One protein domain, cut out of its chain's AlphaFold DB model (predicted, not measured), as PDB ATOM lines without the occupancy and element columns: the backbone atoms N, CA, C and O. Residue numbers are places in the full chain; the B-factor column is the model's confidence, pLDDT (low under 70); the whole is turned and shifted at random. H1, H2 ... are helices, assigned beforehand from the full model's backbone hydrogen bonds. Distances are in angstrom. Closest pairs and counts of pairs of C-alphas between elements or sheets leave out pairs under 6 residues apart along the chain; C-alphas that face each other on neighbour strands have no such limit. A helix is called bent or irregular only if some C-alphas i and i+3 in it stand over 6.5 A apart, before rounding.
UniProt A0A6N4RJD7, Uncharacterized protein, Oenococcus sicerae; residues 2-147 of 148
ATOM      1  N   ALA A   2      21.010 -44.137  53.852       89.81
ATOM      2  CA  ALA A   2      20.950 -42.739  54.336       89.81
ATOM      3  C   ALA A   2      21.019 -42.635  55.865       89.81
ATOM      4  O   ALA A   2      21.878 -41.956  56.415       89.81
ATOM      5  N   GLN A   3      20.163 -43.414  56.522       91.31
ATOM      6  CA  GLN A   3      20.095 -43.493  57.970       91.31
ATOM      7  C   GLN A   3      21.371 -44.076  58.598       91.31
ATOM      8  O   GLN A   3      21.818 -43.600  59.628       91.31
ATOM      9  N   GLU A   4      22.004 -45.060  57.955       92.12
ATOM     10  CA  GLU A   4      23.265 -45.650  58.435       92.12
ATOM     11  C   GLU A   4      24.413 -44.641  58.389       92.12
ATOM     12  O   GLU A   4      25.188 -44.547  59.334       92.12
ATOM     13  N   VAL A   5      24.498 -43.844  57.320       91.88
ATOM     14  CA  VAL A   5      25.447 -42.728  57.255       91.88
ATOM     15  C   VAL A   5      25.126 -41.717  58.353       91.88
ATOM     16  O   VAL A   5      26.031 -41.286  59.052       91.88
ATOM     17  N   ALA A   6      23.853 -41.373  58.556       91.19
ATOM     18  CA  ALA A   6      23.445 -40.441  59.605       91.19
ATOM     19  C   ALA A   6      23.839 -40.934  61.015       91.19
ATOM     20  O   ALA A   6      24.343 -40.141  61.810       91.19
ATOM     21  N   TYR A   7      23.722 -42.237  61.294       93.69
ATOM     22  CA  TYR A   7      24.172 -42.832  62.558       93.69
ATOM     23  C   TYR A   7      25.679 -42.703  62.779       93.69
ATOM     24  O   TYR A   7      26.097 -42.388  63.891       93.69
ATOM     25  N   VAL A   8      26.499 -42.880  61.737       92.75
ATOM     26  CA  VAL A   8      27.960 -42.673  61.833       92.75
ATOM     27  C   VAL A   8      28.296 -41.234  62.244       92.75
ATOM     28  O   VAL A   8      29.291 -41.002  62.920       92.75
ATOM     29  N   PHE A   9      27.440 -40.274  61.886       89.81
ATOM     30  CA  PHE A   9      27.555 -38.865  62.265       89.81
ATOM     31  C   PHE A   9      26.758 -38.503  63.537       89.81
ATOM     32  O   PHE A   9      26.544 -37.324  63.811       89.81
ATOM     33  N   GLY A  10      26.307 -39.494  64.315       89.56
ATOM     34  CA  GLY A  10      25.642 -39.286  65.606       89.56
ATOM     35  C   GLY A  10      24.189 -38.807  65.526       89.56
ATOM     36  O   GLY A  10      23.649 -38.329  66.523       89.56
ATOM     37  N   ARG A  11      23.533 -38.903  64.363       89.81
ATOM     38  CA  ARG A  11      22.125 -38.503  64.211       89.81
ATOM     39  C   ARG A  11      21.180 -39.579  64.770       89.81
ATOM     40  O   ARG A  11      21.451 -40.768  64.595       89.81
ATOM     41  N   PRO A  12      20.060 -39.191  65.406       90.38
ATOM     42  CA  PRO A  12      19.092 -40.139  65.957       90.38
ATOM     43  C   PRO A  12      18.290 -40.870  64.866       90.38
ATOM     44  O   PRO A  12      18.347 -40.535  63.680       90.38
ATOM     45  N   SER A  13      17.521 -41.885  65.278       91.88
ATOM     46  CA  SER A  13      16.576 -42.581  64.395       91.88
ATOM     47  C   SER A  13      15.539 -41.617  63.815       91.88
ATOM     48  O   SER A  13      14.933 -40.847  64.554       91.88
ATOM     49  N   ILE A  14      15.292 -41.696  62.505       93.38
ATOM     50  CA  ILE A  14      14.165 -41.000  61.856       93.38
ATOM     51  C   ILE A  14      12.829 -41.728  62.069       93.38
ATOM     52  O   ILE A  14      11.764 -41.134  61.887       93.38
ATOM     53  N   PHE A  15      12.882 -43.003  62.458       93.56
ATOM     54  CA  PHE A  15      11.719 -43.846  62.723       93.56
ATOM     55  C   PHE A  15      11.393 -43.886  64.218       93.56
ATOM     56  O   PHE A  15      12.312 -43.848  65.043       93.56
ATOM     57  N   ASN A  16      10.104 -43.983  64.548       90.62
ATOM     58  CA  ASN A  16       9.610 -44.251  65.897       90.62
ATOM     59  C   ASN A  16       9.671 -45.759  66.229       90.62
ATOM     60  O   ASN A  16      10.086 -46.572  65.401       90.62
ATOM     61  N   GLU A  17       9.253 -46.125  67.443       88.19
ATOM     62  CA  GLU A  17       9.249 -47.515  67.930       88.19
ATOM     63  C   GLU A  17       8.356 -48.444  67.087       88.19
ATOM     64  O   GLU A  17       8.667 -49.624  66.935       88.19
ATOM     65  N   ASP A  18       7.319 -47.894  66.449       89.19
ATOM     66  CA  ASP A  18       6.409 -48.615  65.551       89.19
ATOM     67  C   ASP A  18       6.937 -48.733  64.105       89.19
ATOM     68  O   ASP A  18       6.263 -49.272  63.226       89.19
ATOM     69  N   GLY A  19       8.132 -48.203  63.817       86.56
ATOM     70  CA  GLY A  19       8.735 -48.204  62.479       86.56
ATOM     71  C   GLY A  19       8.157 -47.166  61.508       86.56
ATOM     72  O   GLY A  19       8.523 -47.152  60.330       86.56
ATOM     73  N   ALA A  20       7.285 -46.275  61.975       90.69
ATOM     74  CA  ALA A  20       6.782 -45.135  61.221       90.69
ATOM     75  C   ALA A  20       7.760 -43.949  61.275       90.69
ATOM     76  O   ALA A  20       8.516 -43.766  62.227       90.69
ATOM     77  N   LEU A  21       7.750 -43.113  60.235       89.06
ATOM     78  CA  LEU A  21       8.539 -41.879  60.219       89.06
ATOM     79  C   LEU A  21       7.999 -40.895  61.255       89.06
ATOM     80  O   LEU A  21       6.825 -40.535  61.213       89.06
ATOM     81  N   THR A  22       8.877 -40.418  62.134       91.50
ATOM     82  CA  THR A  22       8.565 -39.291  63.023       91.50
ATOM     83  C   THR A  22       8.413 -38.003  62.209       91.50
ATOM     84  O   THR A  22       8.997 -37.878  61.131       91.50
ATOM     85  N   ASP A  23       7.705 -37.001  62.731       88.75
ATOM     86  CA  ASP A  23       7.582 -35.690  62.064       88.75
ATOM     87  C   ASP A  23       8.952 -35.026  61.830       88.75
ATOM     88  O   ASP A  23       9.207 -34.394  60.802       88.75
ATOM     89  N   ALA A  24       9.884 -35.208  62.771       86.25
ATOM     90  CA  ALA A  24      11.278 -34.815  62.588       86.25
ATOM     91  C   ALA A  24      11.958 -35.656  61.495       86.25
ATOM     92  O   ALA A  24      12.604 -35.108  60.603       86.25
ATOM     93  N   GLY A  25      11.744 -36.971  61.511       90.62
ATOM     94  CA  GLY A  25      12.261 -37.911  60.526       90.62
ATOM     95  C   GLY A  25      11.828 -37.609  59.095       90.62
ATOM     96  O   GLY A  25      12.644 -37.723  58.186       90.62
ATOM     97  N   GLN A  26      10.593 -37.155  58.873       89.69
ATOM     98  CA  GLN A  26      10.129 -36.748  57.541       89.69
ATOM     99  C   GLN A  26      10.959 -35.588  56.972       89.69
ATOM    100  O   GLN A  26      11.377 -35.636  55.812       89.69
ATOM    101  N   ARG A  27      11.252 -34.572  57.794       88.62
ATOM    102  CA  ARG A  27      12.118 -33.450  57.390       88.62
ATOM    103  C   ARG A  27      13.551 -33.906  57.137       88.62
ATOM    104  O   ARG A  27      14.139 -33.534  56.124       88.62
ATOM    105  N   GLU A  28      14.091 -34.759  58.001       90.44
ATOM    106  CA  GLU A  28      15.436 -35.320  57.830       90.44
ATOM    107  C   GLU A  28      15.565 -36.143  56.546       90.44
ATOM    108  O   GLU A  28      16.534 -35.985  55.807       90.44
ATOM    109  N   VAL A  29      14.560 -36.955  56.210       91.69
ATOM    110  CA  VAL A  29      14.529 -37.699  54.942       91.69
ATOM    111  C   VAL A  29      14.607 -36.749  53.752       91.69
ATOM    112  O   VAL A  29      15.381 -37.008  52.829       91.69
ATOM    113  N   MET A  30      13.866 -35.637  53.764       89.00
ATOM    114  CA  MET A  30      13.944 -34.643  52.687       89.00
ATOM    115  C   MET A  30      15.349 -34.036  52.572       89.00
ATOM    116  O   MET A  30      15.870 -33.925  51.461       89.00
ATOM    117  N   LEU A  31      15.998 -33.713  53.694       88.88
ATOM    118  CA  LEU A  31      17.373 -33.194  53.710       88.88
ATOM    119  C   LEU A  31      18.393 -34.230  53.211       88.88
ATOM    120  O   LEU A  31      19.302 -33.904  52.437       88.88
ATOM    121  N   TYR A  32      18.240 -35.497  53.602       91.94
ATOM    122  CA  TYR A  32      19.128 -36.577  53.167       91.94
ATOM    123  C   TYR A  32      18.969 -36.840  51.673       91.94
ATOM    124  O   TYR A  32      19.962 -36.951  50.960       91.94
ATOM    125  N   LEU A  33      17.736 -36.872  51.167       89.81
ATOM    126  CA  LEU A  33      17.479 -37.007  49.734       89.81
ATOM    127  C   LEU A  33      18.022 -35.797  48.963       89.81
ATOM    128  O   LEU A  33      18.723 -35.975  47.966       89.81
ATOM    129  N   GLY A  34      17.776 -34.578  49.447       87.69
ATOM    130  CA  GLY A  34      18.274 -33.347  48.832       87.69
ATOM    131  C   GLY A  34      19.799 -33.327  48.701       87.69
ATOM    132  O   GLY A  34      20.325 -33.054  47.620       87.69
ATOM    133  N   SER A  35      20.521 -33.697  49.758       89.31
ATOM    134  CA  SER A  35      21.989 -33.779  49.743       89.31
ATOM    135  C   SER A  35      22.517 -34.933  48.880       89.31
ATOM    136  O   SER A  35      23.483 -34.748  48.136       89.31
ATOM    137  N   MET A  36      21.867 -36.101  48.902       89.25
ATOM    138  CA  MET A  36      22.219 -37.243  48.047       89.25
ATOM    139  C   MET A  36      22.078 -36.934  46.553       89.25
ATOM    140  O   MET A  36      22.976 -37.250  45.764       89.25
ATOM    141  N   PHE A  37      20.971 -36.312  46.145       85.81
ATOM    142  CA  PHE A  37      20.737 -35.961  44.745       85.81
ATOM    143  C   PHE A  37      21.569 -34.737  44.334       85.81
ATOM    144  O   PHE A  37      22.250 -34.757  43.298       85.81
ATOM    145  N   GLY A  38      21.632 -33.723  45.196       79.88
ATOM    146  CA  GLY A  38      22.315 -32.455  44.954       79.88
ATOM    147  C   GLY A  38      21.726 -31.652  43.784       79.88
ATOM    148  O   GLY A  38      20.879 -32.117  43.026       79.88
ATOM    149  N   ILE A  39      22.251 -30.440  43.583       65.81
ATOM    150  CA  ILE A  39      21.794 -29.465  42.568       65.81
ATOM    151  C   ILE A  39      21.937 -29.996  41.122       65.81
ATOM    152  O   ILE A  39      21.165 -29.662  40.228       65.81
ATOM    153  N   ALA A  40      22.901 -30.894  40.885       58.91
ATOM    154  CA  ALA A  40      23.143 -31.493  39.570       58.91
ATOM    155  C   ALA A  40      21.974 -32.371  39.079       58.91
ATOM    156  O   ALA A  40      21.682 -32.391  37.880       58.91
ATOM    157  N   ALA A  41      21.277 -33.065  39.990       61.56
ATOM    158  CA  ALA A  41      20.090 -33.840  39.639       61.56
ATOM    159  C   ALA A  41      18.947 -32.918  39.184       61.56
ATOM    160  O   ALA A  41      18.318 -33.206  38.169       61.56
ATOM    161  N   ALA A  42      18.757 -31.771  39.848       62.62
ATOM    162  CA  ALA A  42      17.763 -30.768  39.465       62.62
ATOM    163  C   ALA A  42      18.029 -30.183  38.065       62.62
ATOM    164  O   ALA A  42      17.115 -30.139  37.247       62.62
ATOM    165  N   ASN A  43      19.281 -29.843  37.733       60.72
ATOM    166  CA  ASN A  43      19.632 -29.343  36.396       60.72
ATOM    167  C   ASN A  43      19.423 -30.397  35.299       60.72
ATOM    168  O   ASN A  43      18.880 -30.096  34.238       60.72
ATOM    169  N   SER A  44      19.827 -31.647  35.548       63.03
ATOM    170  CA  SER A  44      19.624 -32.741  34.587       63.03
ATOM    171  C   SER A  44      18.144 -33.104  34.414       63.03
ATOM    172  O   SER A  44      17.700 -33.338  33.291       63.03
ATOM    173  N   GLY A  45      17.368 -33.074  35.503       62.31
ATOM    174  CA  GLY A  45      15.922 -33.260  35.509       62.31
ATOM    175  C   GLY A  45      15.204 -32.143  34.764       62.31
ATOM    176  O   GLY A  45      14.382 -32.440  33.905       62.31
ATOM    177  N   LEU A  46      15.579 -30.880  34.990       67.19
ATOM    178  CA  LEU A  46      15.074 -29.744  34.221       67.19
ATOM    179  C   LEU A  46      15.381 -29.930  32.734       67.19
ATOM    180  O   LEU A  46      14.471 -29.864  31.925       67.19
ATOM    181  N   MET A  47      16.615 -30.283  32.366       65.94
ATOM    182  CA  MET A  47      16.994 -30.518  30.967       65.94
ATOM    183  C   MET A  47      16.236 -31.699  30.332       65.94
ATOM    184  O   MET A  47      15.930 -31.679  29.137       65.94
ATOM    185  N   PHE A  48      15.931 -32.739  31.109       65.12
ATOM    186  CA  PHE A  48      15.150 -33.894  30.669       65.12
ATOM    187  C   PHE A  48      13.665 -33.547  30.507       65.12
ATOM    188  O   PHE A  48      13.063 -33.896  29.493       65.12
ATOM    189  N   VAL A  49      13.095 -32.796  31.450       66.44
ATOM    190  CA  VAL A  49      11.726 -32.269  31.396       66.44
ATOM    191  C   VAL A  49      11.584 -31.267  30.252       66.44
ATOM    192  O   VAL A  49      10.654 -31.391  29.470       66.44
ATOM    193  N   SER A  50      12.535 -30.356  30.042       67.44
ATOM    194  CA  SER A  50      12.549 -29.437  28.896       67.44
ATOM    195  C   SER A  50      12.581 -30.181  27.558       67.44
ATOM    196  O   SER A  50      11.909 -29.775  26.614       67.44
ATOM    197  N   ARG A  51      13.304 -31.308  27.470       64.62
ATOM    198  CA  ARG A  51      13.270 -32.194  26.291       64.62
ATOM    199  C   ARG A  51      11.956 -32.985  26.180       64.62
ATOM    200  O   ARG A  51      11.516 -33.267  25.070       64.62
ATOM    201  N   GLY A  52      11.341 -33.342  27.306       60.41
ATOM    202  CA  GLY A  52      10.095 -34.111  27.396       60.41
ATOM    203  C   GLY A  52       8.807 -33.291  27.251       60.41
ATOM    204  O   GLY A  52       7.785 -33.842  26.862       60.41
ATOM    205  N   LEU A  53       8.837 -31.984  27.509       55.69
ATOM    206  CA  LEU A  53       7.700 -31.071  27.328       55.69
ATOM    207  C   LEU A  53       7.513 -30.635  25.868       55.69
ATOM    208  O   LEU A  53       6.511 -30.006  25.534       55.69
ATOM    209  N   GLY A  54       8.432 -31.002  24.970       62.00
ATOM    210  CA  GLY A  54       8.187 -30.882  23.538       62.00
ATOM    211  C   GLY A  54       6.952 -31.700  23.146       62.00
ATOM    212  O   GLY A  54       6.853 -32.879  23.489       62.00
ATOM    213  N   ALA A  55       6.034 -31.101  22.377       57.53
ATOM    214  CA  ALA A  55       4.751 -31.681  21.940       57.53
ATOM    215  C   ALA A  55       4.843 -33.080  21.271       57.53
ATOM    216  O   ALA A  55       3.836 -33.741  21.017       57.53
ATOM    217  N   THR A  56       6.052 -33.553  20.970       58.81
ATOM    218  CA  THR A  56       6.352 -34.857  20.373       58.81
ATOM    219  C   THR A  56       6.407 -36.006  21.390       58.81
ATOM    220  O   THR A  56       6.084 -37.140  21.026       58.81
ATOM    221  N   ALA A  57       6.798 -35.766  22.647       59.22
ATOM    222  CA  ALA A  57       6.976 -36.840  23.631       59.22
ATOM    223  C   ALA A  57       5.634 -37.381  24.147       59.22
ATOM    224  O   ALA A  57       5.428 -38.593  24.161       59.22
ATOM    225  N   SER A  58       4.684 -36.504  24.468       55.12
ATOM    226  CA  SER A  58       3.324 -36.869  24.885       55.12
ATOM    227  C   SER A  58       2.569 -37.645  23.795       55.12
ATOM    228  O   SER A  58       1.984 -38.689  24.084       55.12
ATOM    229  N   LYS A  59       2.679 -37.241  22.520       62.00
ATOM    230  CA  LYS A  59       2.101 -37.981  21.377       62.00
ATOM    231  C   LYS A  59       2.680 -39.394  21.230       62.00
ATOM    232  O   LYS A  59       1.932 -40.341  20.989       62.00
ATOM    233  N   LYS A  60       3.998 -39.551  21.409       65.19
ATOM    234  CA  LYS A  60       4.673 -40.857  21.337       65.19
ATOM    235  C   LYS A  60       4.375 -41.748  22.538       65.19
ATOM    236  O   LYS A  60       4.227 -42.949  22.349       65.19
ATOM    237  N   LEU A  61       4.246 -41.186  23.741       63.12
ATOM    238  CA  LEU A  61       3.840 -41.936  24.934       63.12
ATOM    239  C   LEU A  61       2.403 -42.450  24.805       63.12
ATOM    240  O   LEU A  61       2.158 -43.628  25.050       63.12
ATOM    241  N   MET A  62       1.476 -41.612  24.334       60.38
ATOM    242  CA  MET A  62       0.094 -42.032  24.082       60.38
ATOM    243  C   MET A  62       0.011 -43.091  22.970       60.38
ATOM    244  O   MET A  62      -0.683 -44.089  23.138       60.38
ATOM    245  N   GLN A  63       0.765 -42.948  21.871       63.88
ATOM    246  CA  GLN A  63       0.840 -43.982  20.822       63.88
ATOM    247  C   GLN A  63       1.500 -45.287  21.299       63.88
ATOM    248  O   GLN A  63       1.068 -46.369  20.896       63.88
ATOM    249  N   ALA A  64       2.517 -45.204  22.161       62.91
ATOM    250  CA  ALA A  64       3.184 -46.369  22.742       62.91
ATOM    251  C   ALA A  64       2.288 -47.110  23.748       62.91
ATOM    252  O   ALA A  64       2.326 -48.339  23.798       62.91
ATOM    253  N   ALA A  65       1.456 -46.382  24.501       57.84
ATOM    254  CA  ALA A  65       0.467 -46.948  25.416       57.84
ATOM    255  C   ALA A  65      -0.738 -47.569  24.682       57.84
ATOM    256  O   ALA A  65      -1.274 -48.578  25.136       57.84
ATOM    257  N   LEU A  66      -1.149 -47.013  23.532       58.59
ATOM    258  CA  LEU A  66      -2.272 -47.543  22.740       58.59
ATOM    259  C   LEU A  66      -1.949 -48.839  21.975       58.59
ATOM    260  O   LEU A  66      -2.861 -49.560  21.566       58.59
ATOM    261  N   THR A  67      -0.677 -49.155  21.739       64.62
ATOM    262  CA  THR A  67      -0.283 -50.319  20.938       64.62
ATOM    263  C   THR A  67      -0.151 -51.565  21.824       64.62
ATOM    264  O   THR A  67       0.827 -51.741  22.546       64.62
ATOM    265  N   LYS A  68      -1.126 -52.490  21.744       56.47
ATOM    266  CA  LYS A  68      -1.146 -53.755  22.521       56.47
ATOM    267  C   LYS A  68       0.049 -54.686  22.269       56.47
ATOM    268  O   LYS A  68       0.244 -55.657  22.995       56.47
ATOM    269  N   THR A  69       0.869 -54.389  21.269       60.88
ATOM    270  CA  THR A  69       2.070 -55.150  20.927       60.88
ATOM    271  C   THR A  69       3.341 -54.601  21.568       60.88
ATOM    272  O   THR A  69       4.352 -55.283  21.481       60.88
ATOM    273  N   THR A  70       3.328 -53.430  22.221       62.75
ATOM    274  CA  THR A  70       4.541 -52.737  22.717       62.75
ATOM    275  C   THR A  70       5.286 -53.501  23.815       62.75
ATOM    276  O   THR A  70       6.507 -53.390  23.934       62.75
ATOM    277  N   TRP A  71       4.588 -54.367  24.548       63.97
ATOM    278  CA  TRP A  71       5.194 -55.269  25.529       63.97
ATOM    279  C   TRP A  71       6.184 -56.266  24.904       63.97
ATOM    280  O   TRP A  71       7.264 -56.483  25.449       63.97
ATOM    281  N   TYR A  72       5.865 -56.845  23.739       60.78
ATOM    282  CA  TYR A  72       6.705 -57.870  23.106       60.78
ATOM    283  C   TYR A  72       8.088 -57.365  22.651       60.78
ATOM    284  O   TYR A  72       9.082 -57.998  23.004       60.78
ATOM    285  N   PRO A  73       8.233 -56.238  21.921       69.31
ATOM    286  CA  PRO A  73       9.534 -55.683  21.583       69.31
ATOM    287  C   PRO A  73      10.266 -55.138  22.810       69.31
ATOM    288  O   PRO A  73      11.492 -55.155  22.799       69.31
ATOM    289  N   LEU A  74       9.571 -54.706  23.870       70.81
ATOM    290  CA  LEU A  74      10.220 -54.314  25.123       70.81
ATOM    291  C   LEU A  74      10.853 -55.530  25.812       70.81
ATOM    292  O   LEU A  74      12.049 -55.522  26.088       70.81
ATOM    293  N   MET A  75      10.095 -56.617  25.971       65.31
ATOM    294  CA  MET A  75      10.604 -57.890  26.490       65.31
ATOM    295  C   MET A  75      11.689 -58.491  25.603       65.31
ATOM    296  O   MET A  75      12.680 -59.005  26.111       65.31
ATOM    297  N   LYS A  76      11.550 -58.387  24.278       67.00
ATOM    298  CA  LYS A  76      12.574 -58.832  23.329       67.00
ATOM    299  C   LYS A  76      13.843 -57.996  23.460       67.00
ATOM    300  O   LYS A  76      14.914 -58.574  23.465       67.00
ATOM    301  N   LYS A  77      13.751 -56.671  23.624       71.12
ATOM    302  CA  LYS A  77      14.913 -55.794  23.848       71.12
ATOM    303  C   LYS A  77      15.590 -56.061  25.185       71.12
ATOM    304  O   LYS A  77      16.811 -56.097  25.214       71.12
ATOM    305  N   ILE A  78      14.822 -56.282  26.251       69.06
ATOM    306  CA  ILE A  78      15.358 -56.694  27.555       69.06
ATOM    307  C   ILE A  78      16.048 -58.060  27.414       69.06
ATOM    308  O   ILE A  78      17.192 -58.209  27.825       69.06
ATOM    309  N   GLY A  79      15.418 -59.021  26.733       62.81
ATOM    310  CA  GLY A  79      16.001 -60.330  26.427       62.81
ATOM    311  C   GLY A  79      17.300 -60.237  25.621       62.81
ATOM    312  O   GLY A  79      18.300 -60.825  26.016       62.81
ATOM    313  N   THR A  80      17.332 -59.440  24.548       64.69
ATOM    314  CA  THR A  80      18.531 -59.230  23.720       64.69
ATOM    315  C   THR A  80      19.623 -58.460  24.464       64.69
ATOM    316  O   THR A  80      20.791 -58.804  24.327       64.69
ATOM    317  N   ALA A  81      19.272 -57.453  25.273       59.09
ATOM    318  CA  ALA A  81      20.225 -56.690  26.086       59.09
ATOM    319  C   ALA A  81      20.892 -57.555  27.167       59.09
ATOM    320  O   ALA A  81      22.031 -57.300  27.543       59.09
ATOM    321  N   ILE A  82      20.197 -58.601  27.622       55.81
ATOM    322  CA  ILE A  82      20.704 -59.612  28.559       55.81
ATOM    323  C   ILE A  82      21.333 -60.813  27.800       55.81
ATOM    324  O   ILE A  82      21.792 -61.773  28.409       55.81
ATOM    325  N   GLY A  83      21.404 -60.775  26.460       53.38
ATOM    326  CA  GLY A  83      22.039 -61.810  25.628       53.38
ATOM    327  C   GLY A  83      21.213 -63.088  25.417       53.38
ATOM    328  O   GLY A  83      21.718 -64.071  24.879       53.38
ATOM    329  N   LEU A  84      19.936 -63.098  25.810       55.84
ATOM    330  CA  LEU A  84      19.048 -64.257  25.732       55.84
ATOM    331  C   LEU A  84      18.229 -64.246  24.436       55.84
ATOM    332  O   LEU A  84      17.287 -63.468  24.266       55.84
ATOM    333  N   GLN A  85      18.542 -65.170  23.524       53.50
ATOM    334  CA  GLN A  85      17.670 -65.471  22.389       53.50
ATOM    335  C   GLN A  85      16.398 -66.174  22.883       53.50
ATOM    336  O   GLN A  85      16.392 -67.366  23.194       53.50
ATOM    337  N   VAL A  86      15.300 -65.420  22.959       50.94
ATOM    338  CA  VAL A  86      13.980 -65.922  23.359       50.94
ATOM    339  C   VAL A  86      13.494 -66.976  22.352       50.94
ATOM    340  O   VAL A  86      12.967 -66.651  21.292       50.94
ATOM    341  N   THR A  87      13.662 -68.256  22.687       57.69
ATOM    342  CA  THR A  87      13.084 -69.410  21.976       57.69
ATOM    343  C   THR A  87      12.169 -70.190  22.928       57.69
ATOM    344  O   THR A  87      12.447 -70.284  24.124       57.69
ATOM    345  N   LYS A  88      11.054 -70.751  22.430       53.19
ATOM    346  CA  LYS A  88       9.991 -71.383  23.254       53.19
ATOM    347  C   LYS A  88      10.497 -72.440  24.253       53.19
ATOM    348  O   LYS A  88       9.914 -72.586  25.317       53.19
ATOM    349  N   LYS A  89      11.580 -73.151  23.922       49.28
ATOM    350  CA  LYS A  89      12.194 -74.214  24.743       49.28
ATOM    351  C   LYS A  89      13.167 -73.680  25.812       49.28
ATOM    352  O   LYS A  89      13.434 -74.342  26.804       49.28
ATOM    353  N   THR A  90      13.660 -72.463  25.609       51.59
ATOM    354  CA  THR A  90      14.642 -71.749  26.437       51.59
ATOM    355  C   THR A  90      13.933 -70.938  27.526       51.59
ATOM    356  O   THR A  90      14.402 -70.868  28.661       51.59
ATOM    357  N   ALA A  91      12.740 -70.416  27.222       52.94
ATOM    358  CA  ALA A  91      11.901 -69.670  28.160       52.94
ATOM    359  C   ALA A  91      11.484 -70.474  29.411       52.94
ATOM    360  O   ALA A  91      11.378 -69.889  30.479       52.94
ATOM    361  N   SER A  92      11.284 -71.796  29.324       53.22
ATOM    362  CA  SER A  92      10.854 -72.600  30.484       53.22
ATOM    363  C   SER A  92      11.989 -72.994  31.437       53.22
ATOM    364  O   SER A  92      11.724 -73.265  32.603       53.22
ATOM    365  N   SER A  93      13.243 -73.020  30.969       54.91
ATOM    366  CA  SER A  93      14.400 -73.471  31.761       54.91
ATOM    367  C   SER A  93      15.273 -72.309  32.269       54.91
ATOM    368  O   SER A  93      15.801 -72.360  33.379       54.91
ATOM    369  N   LEU A  94      15.384 -71.206  31.510       51.97
ATOM    370  CA  LEU A  94      16.179 -70.030  31.910       51.97
ATOM    371  C   LEU A  94      15.471 -69.082  32.883       51.97
ATOM    372  O   LEU A  94      16.150 -68.441  33.688       51.97
ATOM    373  N   VAL A  95      14.137 -69.011  32.854       56.03
ATOM    374  CA  VAL A  95      13.355 -68.157  33.771       56.03
ATOM    375  C   VAL A  95      13.569 -68.558  35.235       56.03
ATOM    376  O   VAL A  95      13.564 -67.699  36.111       56.03
ATOM    377  N   THR A  96      13.838 -69.835  35.509       58.41
ATOM    378  CA  THR A  96      13.785 -70.380  36.872       58.41
ATOM    379  C   THR A  96      15.093 -70.260  37.662       58.41
ATOM    380  O   THR A  96      15.051 -70.339  38.885       58.41
ATOM    381  N   LYS A  97      16.264 -70.083  37.020       60.81
ATOM    382  CA  LYS A  97      17.564 -70.057  37.742       60.81
ATOM    383  C   LYS A  97      18.573 -69.007  37.281       60.81
ATOM    384  O   LYS A  97      19.296 -68.472  38.112       60.81
ATOM    385  N   ALA A  98      18.630 -68.677  35.992       62.41
ATOM    386  CA  ALA A  98      19.625 -67.728  35.486       62.41
ATOM    387  C   ALA A  98      19.160 -66.269  35.592       62.41
ATOM    388  O   ALA A  98      19.966 -65.387  35.885       62.41
ATOM    389  N   VAL A  99      17.858 -66.017  35.397       60.97
ATOM    390  CA  VAL A  99      17.269 -64.669  35.490       60.97
ATOM    391  C   VAL A  99      17.474 -64.034  36.874       60.97
ATOM    392  O   VAL A  99      17.912 -62.885  36.903       60.97
ATOM    393  N   PRO A 100      17.271 -64.732  38.013       64.75
ATOM    394  CA  PRO A 100      17.551 -64.158  39.330       64.75
ATOM    395  C   PRO A 100      19.030 -63.812  39.553       64.75
ATOM    396  O   PRO A 100      19.328 -62.802  40.177       64.75
ATOM    397  N   ILE A 101      19.965 -64.608  39.019       76.88
ATOM    398  CA  ILE A 101      21.408 -64.394  39.221       76.88
ATOM    399  C   ILE A 101      21.904 -63.231  38.360       76.88
ATOM    400  O   ILE A 101      22.514 -62.298  38.877       76.88
ATOM    401  N   ILE A 102      21.611 -63.247  37.056       75.94
ATOM    402  CA  ILE A 102      22.023 -62.172  36.142       75.94
ATOM    403  C   ILE A 102      21.291 -60.879  36.500       75.94
ATOM    404  O   ILE A 102      21.911 -59.821  36.580       75.94
ATOM    405  N   GLY A 103      19.990 -60.970  36.783       76.00
ATOM    406  CA  GLY A 103      19.197 -59.851  37.276       76.00
ATOM    407  C   GLY A 103      19.731 -59.317  38.603       76.00
ATOM    408  O   GLY A 103      19.848 -58.105  38.751       76.00
ATOM    409  N   GLY A 104      20.135 -60.182  39.535       85.56
ATOM    410  CA  GLY A 104      20.735 -59.802  40.816       85.56
ATOM    411  C   GLY A 104      22.094 -59.115  40.668       85.56
ATOM    412  O   GLY A 104      22.312 -58.070  41.274       85.56
ATOM    413  N   ILE A 105      22.984 -59.626  39.811       87.88
ATOM    414  CA  ILE A 105      24.294 -59.006  39.548       87.88
ATOM    415  C   ILE A 105      24.118 -57.666  38.828       87.88
ATOM    416  O   ILE A 105      24.705 -56.664  39.237       87.88
ATOM    417  N   ALA A 106      23.299 -57.612  37.775       82.50
ATOM    418  CA  ALA A 106      23.065 -56.383  37.020       82.50
ATOM    419  C   ALA A 106      22.348 -55.318  37.869       82.50
ATOM    420  O   ALA A 106      22.769 -54.164  37.895       82.50
ATOM    421  N   SER A 107      21.304 -55.689  38.615       84.31
ATOM    422  CA  SER A 107      20.585 -54.750  39.490       84.31
ATOM    423  C   SER A 107      21.404 -54.344  40.712       84.31
ATOM    424  O   SER A 107      21.389 -53.171  41.078       84.31
ATOM    425  N   GLY A 108      22.166 -55.262  41.311       89.88
ATOM    426  CA  GLY A 108      23.059 -54.982  42.433       89.88
ATOM    427  C   GLY A 108      24.219 -54.072  42.034       89.88
ATOM    428  O   GLY A 108      24.513 -53.108  42.739       89.88
ATOM    429  N   SER A 109      24.834 -54.310  40.872       91.19
ATOM    430  CA  SER A 109      25.885 -53.435  40.331       91.19
ATOM    431  C   SER A 109      25.343 -52.061  39.951       91.19
ATOM    432  O   SER A 109      25.950 -51.056  40.321       91.19
ATOM    433  N   LEU A 110      24.178 -51.988  39.301       88.25
ATOM    434  CA  LEU A 110      23.517 -50.717  39.011       88.25
ATOM    435  C   LEU A 110      23.196 -49.958  40.306       88.25
ATOM    436  O   LEU A 110      23.567 -48.795  40.436       88.25
ATOM    437  N   THR A 111      22.606 -50.634  41.296       88.75
ATOM    438  CA  THR A 111      22.354 -50.082  42.638       88.75
ATOM    439  C   THR A 111      23.641 -49.550  43.253       88.75
ATOM    440  O   THR A 111      23.689 -48.402  43.680       88.75
ATOM    441  N   PHE A 112      24.718 -50.333  43.254       90.31
ATOM    442  CA  PHE A 112      25.994 -49.909  43.821       90.31
ATOM    443  C   PHE A 112      26.552 -48.663  43.123       90.31
ATOM    444  O   PHE A 112      26.940 -47.703  43.792       90.31
ATOM    445  N   LEU A 113      26.558 -48.637  41.788       90.50
ATOM    446  CA  LEU A 113      27.044 -47.500  41.004       90.50
ATOM    447  C   LEU A 113      26.202 -46.241  41.220       90.50
ATOM    448  O   LEU A 113      26.755 -45.142  41.260       90.50
ATOM    449  N   THR A 114      24.893 -46.394  41.393       86.06
ATOM    450  CA  THR A 114      23.966 -45.288  41.638       86.06
ATOM    451  C   THR A 114      24.065 -44.774  43.076       86.06
ATOM    452  O   THR A 114      24.189 -43.569  43.294       86.06
ATOM    453  N   PHE A 115      24.072 -45.657  44.074       88.69
ATOM    454  CA  PHE A 115      24.055 -45.275  45.489       88.69
ATOM    455  C   PHE A 115      25.417 -44.812  46.014       88.69
ATOM    456  O   PHE A 115      25.468 -43.929  46.872       88.69
ATOM    457  N   ARG A 116      26.533 -45.318  45.475       91.06
ATOM    458  CA  ARG A 116      27.888 -44.915  45.894       91.06
ATOM    459  C   ARG A 116      28.145 -43.398  45.811       91.06
ATOM    460  O   ARG A 116      28.627 -42.842  46.800       91.06
ATOM    461  N   PRO A 117      27.864 -42.687  44.702       90.38
ATOM    462  CA  PRO A 117      28.032 -41.234  44.648       90.38
ATOM    463  C   PRO A 117      27.027 -40.487  45.536       90.38
ATOM    464  O   PRO A 117      27.393 -39.465  46.112       90.38
ATOM    465  N   MET A 118      25.802 -40.999  45.695       90.94
ATOM    466  CA  MET A 118      24.794 -40.407  46.586       90.94
ATOM    467  C   MET A 118      25.243 -40.442  48.051       90.94
ATOM    468  O   MET A 118      25.231 -39.413  48.723       90.94
ATOM    469  N   GLY A 119      25.737 -41.589  48.525       91.56
ATOM    470  CA  GLY A 119      26.289 -41.720  49.876       91.56
ATOM    471  C   GLY A 119      27.482 -40.791  50.118       91.56
ATOM    472  O   GLY A 119      27.535 -40.124  51.145       91.56
ATOM    473  N   LYS A 120      28.400 -40.660  49.148       92.38
ATOM    474  CA  LYS A 120      29.532 -39.714  49.247       92.38
ATOM    475  C   LYS A 120      29.081 -38.258  49.373       92.38
ATOM    476  O   LYS A 120      29.693 -37.505  50.126       92.38
ATOM    477  N   LYS A 121      28.036 -37.854  48.644       91.19
ATOM    478  CA  LYS A 121      27.469 -36.502  48.752       91.19
ATOM    479  C   LYS A 121      26.837 -36.261  50.121       91.19
ATOM    480  O   LYS A 121      27.077 -35.207  50.696       91.19
ATOM    481  N   LEU A 122      26.111 -37.245  50.657       92.31
ATOM    482  CA  LEU A 122      25.549 -37.158  52.006       92.31
ATOM    483  C   LEU A 122      26.650 -37.038  53.073       92.31
ATOM    484  O   LEU A 122      26.589 -36.145  53.909       92.31
ATOM    485  N   ILE A 123      27.689 -37.881  53.003       92.44
ATOM    486  CA  ILE A 123      28.855 -37.809  53.902       92.44
ATOM    487  C   ILE A 123      29.491 -36.420  53.828       92.44
ATOM    488  O   ILE A 123      29.724 -35.798  54.856       92.44
ATOM    489  N   LYS A 124      29.723 -35.904  52.614       91.38
ATOM    490  CA  LYS A 124      30.283 -34.563  52.416       91.38
ATOM    491  C   LYS A 124      29.407 -33.477  53.047       91.38
ATOM    492  O   LYS A 124      29.953 -32.560  53.650       91.38
ATOM    493  N   ALA A 125      28.083 -33.574  52.910       89.56
ATOM    494  CA  ALA A 125      27.152 -32.621  53.507       89.56
ATOM    495  C   ALA A 125      27.250 -32.628  55.041       89.56
ATOM    496  O   ALA A 125      27.418 -31.569  55.634       89.56
ATOM    497  N   PHE A 126      27.249 -33.804  55.675       90.00
ATOM    498  CA  PHE A 126      27.413 -33.897  57.129       90.00
ATOM    499  C   PHE A 126      28.793 -33.438  57.608       90.00
ATOM    500  O   PHE A 126      28.886 -32.728  58.606       90.00
ATOM    501  N   SER A 127      29.868 -33.781  56.891       87.94
ATOM    502  CA  SER A 127      31.216 -33.302  57.218       87.94
ATOM    503  C   SER A 127      31.336 -31.780  57.134       87.94
ATOM    504  O   SER A 127      32.060 -31.201  57.936       87.94
ATOM    505  N   ALA A 128      30.636 -31.142  56.190       86.00
ATOM    506  CA  ALA A 128      30.598 -29.689  56.084       86.00
ATOM    507  C   ALA A 128      29.846 -29.056  57.263       86.00
ATOM    508  O   ALA A 128      30.330 -28.083  57.821       86.00
ATOM    509  N   THR A 129      28.721 -29.638  57.699       78.81
ATOM    510  CA  THR A 129      27.983 -29.153  58.880       78.81
ATOM    511  C   THR A 129      28.823 -29.202  60.158       78.81
ATOM    512  O   THR A 129      28.706 -28.311  60.987       78.81
ATOM    513  N   LEU A 130      29.694 -30.203  60.314       75.88
ATOM    514  CA  LEU A 130      30.592 -30.304  61.474       75.88
ATOM    515  C   LEU A 130      31.774 -29.319  61.442       75.88
ATOM    516  O   LEU A 130      32.396 -29.098  62.473       75.88
ATOM    517  N   GLN A 131      32.117 -28.781  60.270       70.12
ATOM    518  CA  GLN A 131      33.243 -27.854  60.067       70.12
ATOM    519  C   GLN A 131      32.789 -26.405  59.848       70.12
ATOM    520  O   GLN A 131      33.630 -25.537  59.630       70.12
ATOM    521  N   ALA A 132      31.480 -26.150  59.842       62.59
ATOM    522  CA  ALA A 132      30.930 -24.829  59.590       62.59
ATOM    523  C   ALA A 132      31.207 -23.900  60.783       62.59
ATOM    524  O   ALA A 132      30.856 -24.223  61.915       62.59
ATOM    525  N   ASP A 133      31.844 -22.764  60.502       62.12
ATOM    526  CA  ASP A 133      32.123 -21.683  61.454       62.12
ATOM    527  C   ASP A 133      30.920 -20.719  61.533       62.12
ATOM    528  O   ASP A 133      30.169 -20.578  60.558       62.12
ATOM    529  N   ASP A 134      30.743 -20.025  62.658       65.44
ATOM    530  CA  ASP A 134      29.569 -19.189  62.977       65.44
ATOM    531  C   ASP A 134      29.299 -18.106  61.910       65.44
ATOM    532  O   ASP A 134      28.155 -17.743  61.628       65.44
ATOM    533  N   GLN A 135      30.355 -17.639  61.237       61.97
ATOM    534  CA  GLN A 135      30.297 -16.669  60.137       61.97
ATOM    535  C   GLN A 135      29.480 -17.173  58.929       61.97
ATOM    536  O   GLN A 135      28.744 -16.399  58.315       61.97
ATOM    537  N   GLN A 136      29.553 -18.469  58.602       61.19
ATOM    538  CA  GLN A 136      28.850 -19.048  57.446       61.19
ATOM    539  C   GLN A 136      27.339 -19.154  57.681       61.19
ATOM    540  O   GLN A 136      26.549 -19.054  56.740       61.19
ATOM    541  N   PHE A 137      26.925 -19.323  58.939       61.12
ATOM    542  CA  PHE A 137      25.513 -19.342  59.316       61.12
ATOM    543  C   PHE A 137      24.886 -17.949  59.221       61.12
ATOM    544  O   PHE A 137      23.766 -17.823  58.725       61.12
ATOM    545  N   ILE A 138      25.621 -16.909  59.625       62.38
ATOM    546  CA  ILE A 138      25.180 -15.510  59.520       62.38
ATOM    547  C   ILE A 138      25.035 -15.101  58.047       62.38
ATOM    548  O   ILE A 138      24.044 -14.481  57.664       62.38
ATOM    549  N   GLU A 139      25.980 -15.495  57.192       67.19
ATOM    550  CA  GLU A 139      25.934 -15.185  55.761       67.19
ATOM    551  C   GLU A 139      24.782 -15.920  55.048       67.19
ATOM    552  O   GLU A 139      24.030 -15.310  54.286       67.19
ATOM    553  N   ALA A 140      24.560 -17.202  55.362       66.81
ATOM    554  CA  ALA A 140      23.422 -17.962  54.843       66.81
ATOM    555  C   ALA A 140      22.071 -17.384  55.302       66.81
ATOM    556  O   ALA A 140      21.123 -17.332  54.517       66.81
ATOM    557  N   GLN A 141      21.981 -16.920  56.551       64.69
ATOM    558  CA  GLN A 141      20.775 -16.285  57.078       64.69
ATOM    559  C   GLN A 141      20.501 -14.944  56.383       64.69
ATOM    560  O   GLN A 141      19.365 -14.691  55.986       64.69
ATOM    561  N   ASN A 142      21.536 -14.140  56.126       66.06
ATOM    562  CA  ASN A 142      21.409 -12.891  55.371       66.06
ATOM    563  C   ASN A 142      20.933 -13.113  53.929       66.06
ATOM    564  O   ASN A 142      20.145 -12.314  53.428       66.06
ATOM    565  N   VAL A 143      21.353 -14.193  53.265       69.62
ATOM    566  CA  VAL A 143      20.867 -14.520  51.912       69.62
ATOM    567  C   VAL A 143      19.373 -14.850  51.916       69.62
ATOM    568  O   VAL A 143      18.667 -14.425  51.010       69.62
ATOM    569  N   ILE A 144      18.872 -15.568  52.925       59.41
ATOM    570  CA  ILE A 144      17.440 -15.906  53.016       59.41
ATOM    571  C   ILE A 144      16.604 -14.655  53.323       59.41
ATOM    572  O   ILE A 144      15.563 -14.461  52.705       59.41
ATOM    573  N   VAL A 145      17.087 -13.787  54.216       59.41
ATOM    574  CA  VAL A 145      16.403 -12.537  54.594       59.41
ATOM    575  C   VAL A 145      16.453 -11.481  53.480       59.41
ATOM    576  O   VAL A 145      15.556 -10.659  53.392       59.41
ATOM    577  N   SER A 146      17.456 -11.507  52.595       54.22
ATOM    578  CA  SER A 146      17.559 -10.564  51.462       54.22
ATOM    579  C   SER A 146      16.680 -10.930  50.256       54.22
ATOM    580  O   SER A 146      16.651 -10.189  49.274       54.22
ATOM    581  N   VAL A 147      16.048 -12.106  50.276       54.25
ATOM    582  CA  VAL A 147      15.150 -12.591  49.211       54.25
ATOM    583  C   VAL A 147      13.672 -12.357  49.573       54.25
ATOM    584  O   VAL A 147      12.810 -12.512  48.706       54.25
TER     585      VAL A 147
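This is residues 2 to 147 of the 148 residues of an uncharacterized protein of Oenococcus sicerae (UniProt A0A6N4RJD7). One long helix, H6, makes a bar along the longest axis, and H2b, H3, H4 and H5 run in a wide loop from it and back to its first residues, so that an open frame with an empty middle is seen. H2a meets H6 end-on, with its residues 32 to 36 at residues 117 to 125 of H6, and H1 packs on H6 at residues 119 to 123, while residues 131 to 147, with H7, stick out past the last residues of H6. The printed part has 146 residues with seven named helices, in order H1 to H7, and no named strand; the class is all helix. The whole is extended, with a radius of gyration of the C-alphas of 22.8 A, and elongated, spanning 68 by 41 by 29 A.

H6, residues 98 to 131, has a kink of 26 degrees near residue 115; it is neither bent nor irregular, but only just: C-alphas 114 and 117 are 6.5 A apart. H2, residues 23 to 52, was assigned as one helix by its hydrogen bonds but is bent, with C-alphas 36 and 39 9.5 A apart. Its arms H2a, residues 23 to 36, and H2b, residues 39 to 52, are about perpendicular at 78 degrees. H2a touches H6, about perpendicular at 79 degrees, with residues 32 to 36 alone meeting residues 117 to 125; the closest C-alphas, of Met 36 and Met 118, are 4.3 A apart. H1, residues 2 to 8, touches H6 at a steep tilt of 52 degrees, the same way; the closest C-alphas are those of Val 5 and Ile 123, 6.9 A apart. H2b is close to but not clearly touching H3, residues 55 to 66, with the closest C-alphas, of Gly 52 and Ser 58, 7.7 A apart. H4, residues 71 to 81, is apart from H3 and from H6. H5, residues 91 to 94, and H6 meet only through their link. H7, residues 134 to 145, is apart from H6. Every O i to N i+4 pair is within hydrogen-bond range in H1, H2b, H4 and H7; in H2a it is 9 of 10, in H3 7 of 8 and in H6 28 of 30, and H5 is too short for such a pair.

H6 is 48.8 A long, from C-alpha 98 at (19.625, -67.728, 35.486) to C-alpha 131 at (33.243, -27.854, 60.067). H2a measures 20.3 A, H2b 19.7 A, H3 17.4 A, H4 15.1 A and H7 17.0 A; H1 and H5 are shorter. H1 begins at C-alpha 2, (20.950, -42.739, 54.336).

The two C-alphas farthest apart, of Lys 89 and Gln 135, are 69.9 A apart. The printed part has no cut. The link from H1 to H2 is long, with 14 residues. The mean pLDDT of the printed part is 73.8, and 76 residues are under 70: 39 to 73, 75 to 76, 78 to 100 and 132 to 147.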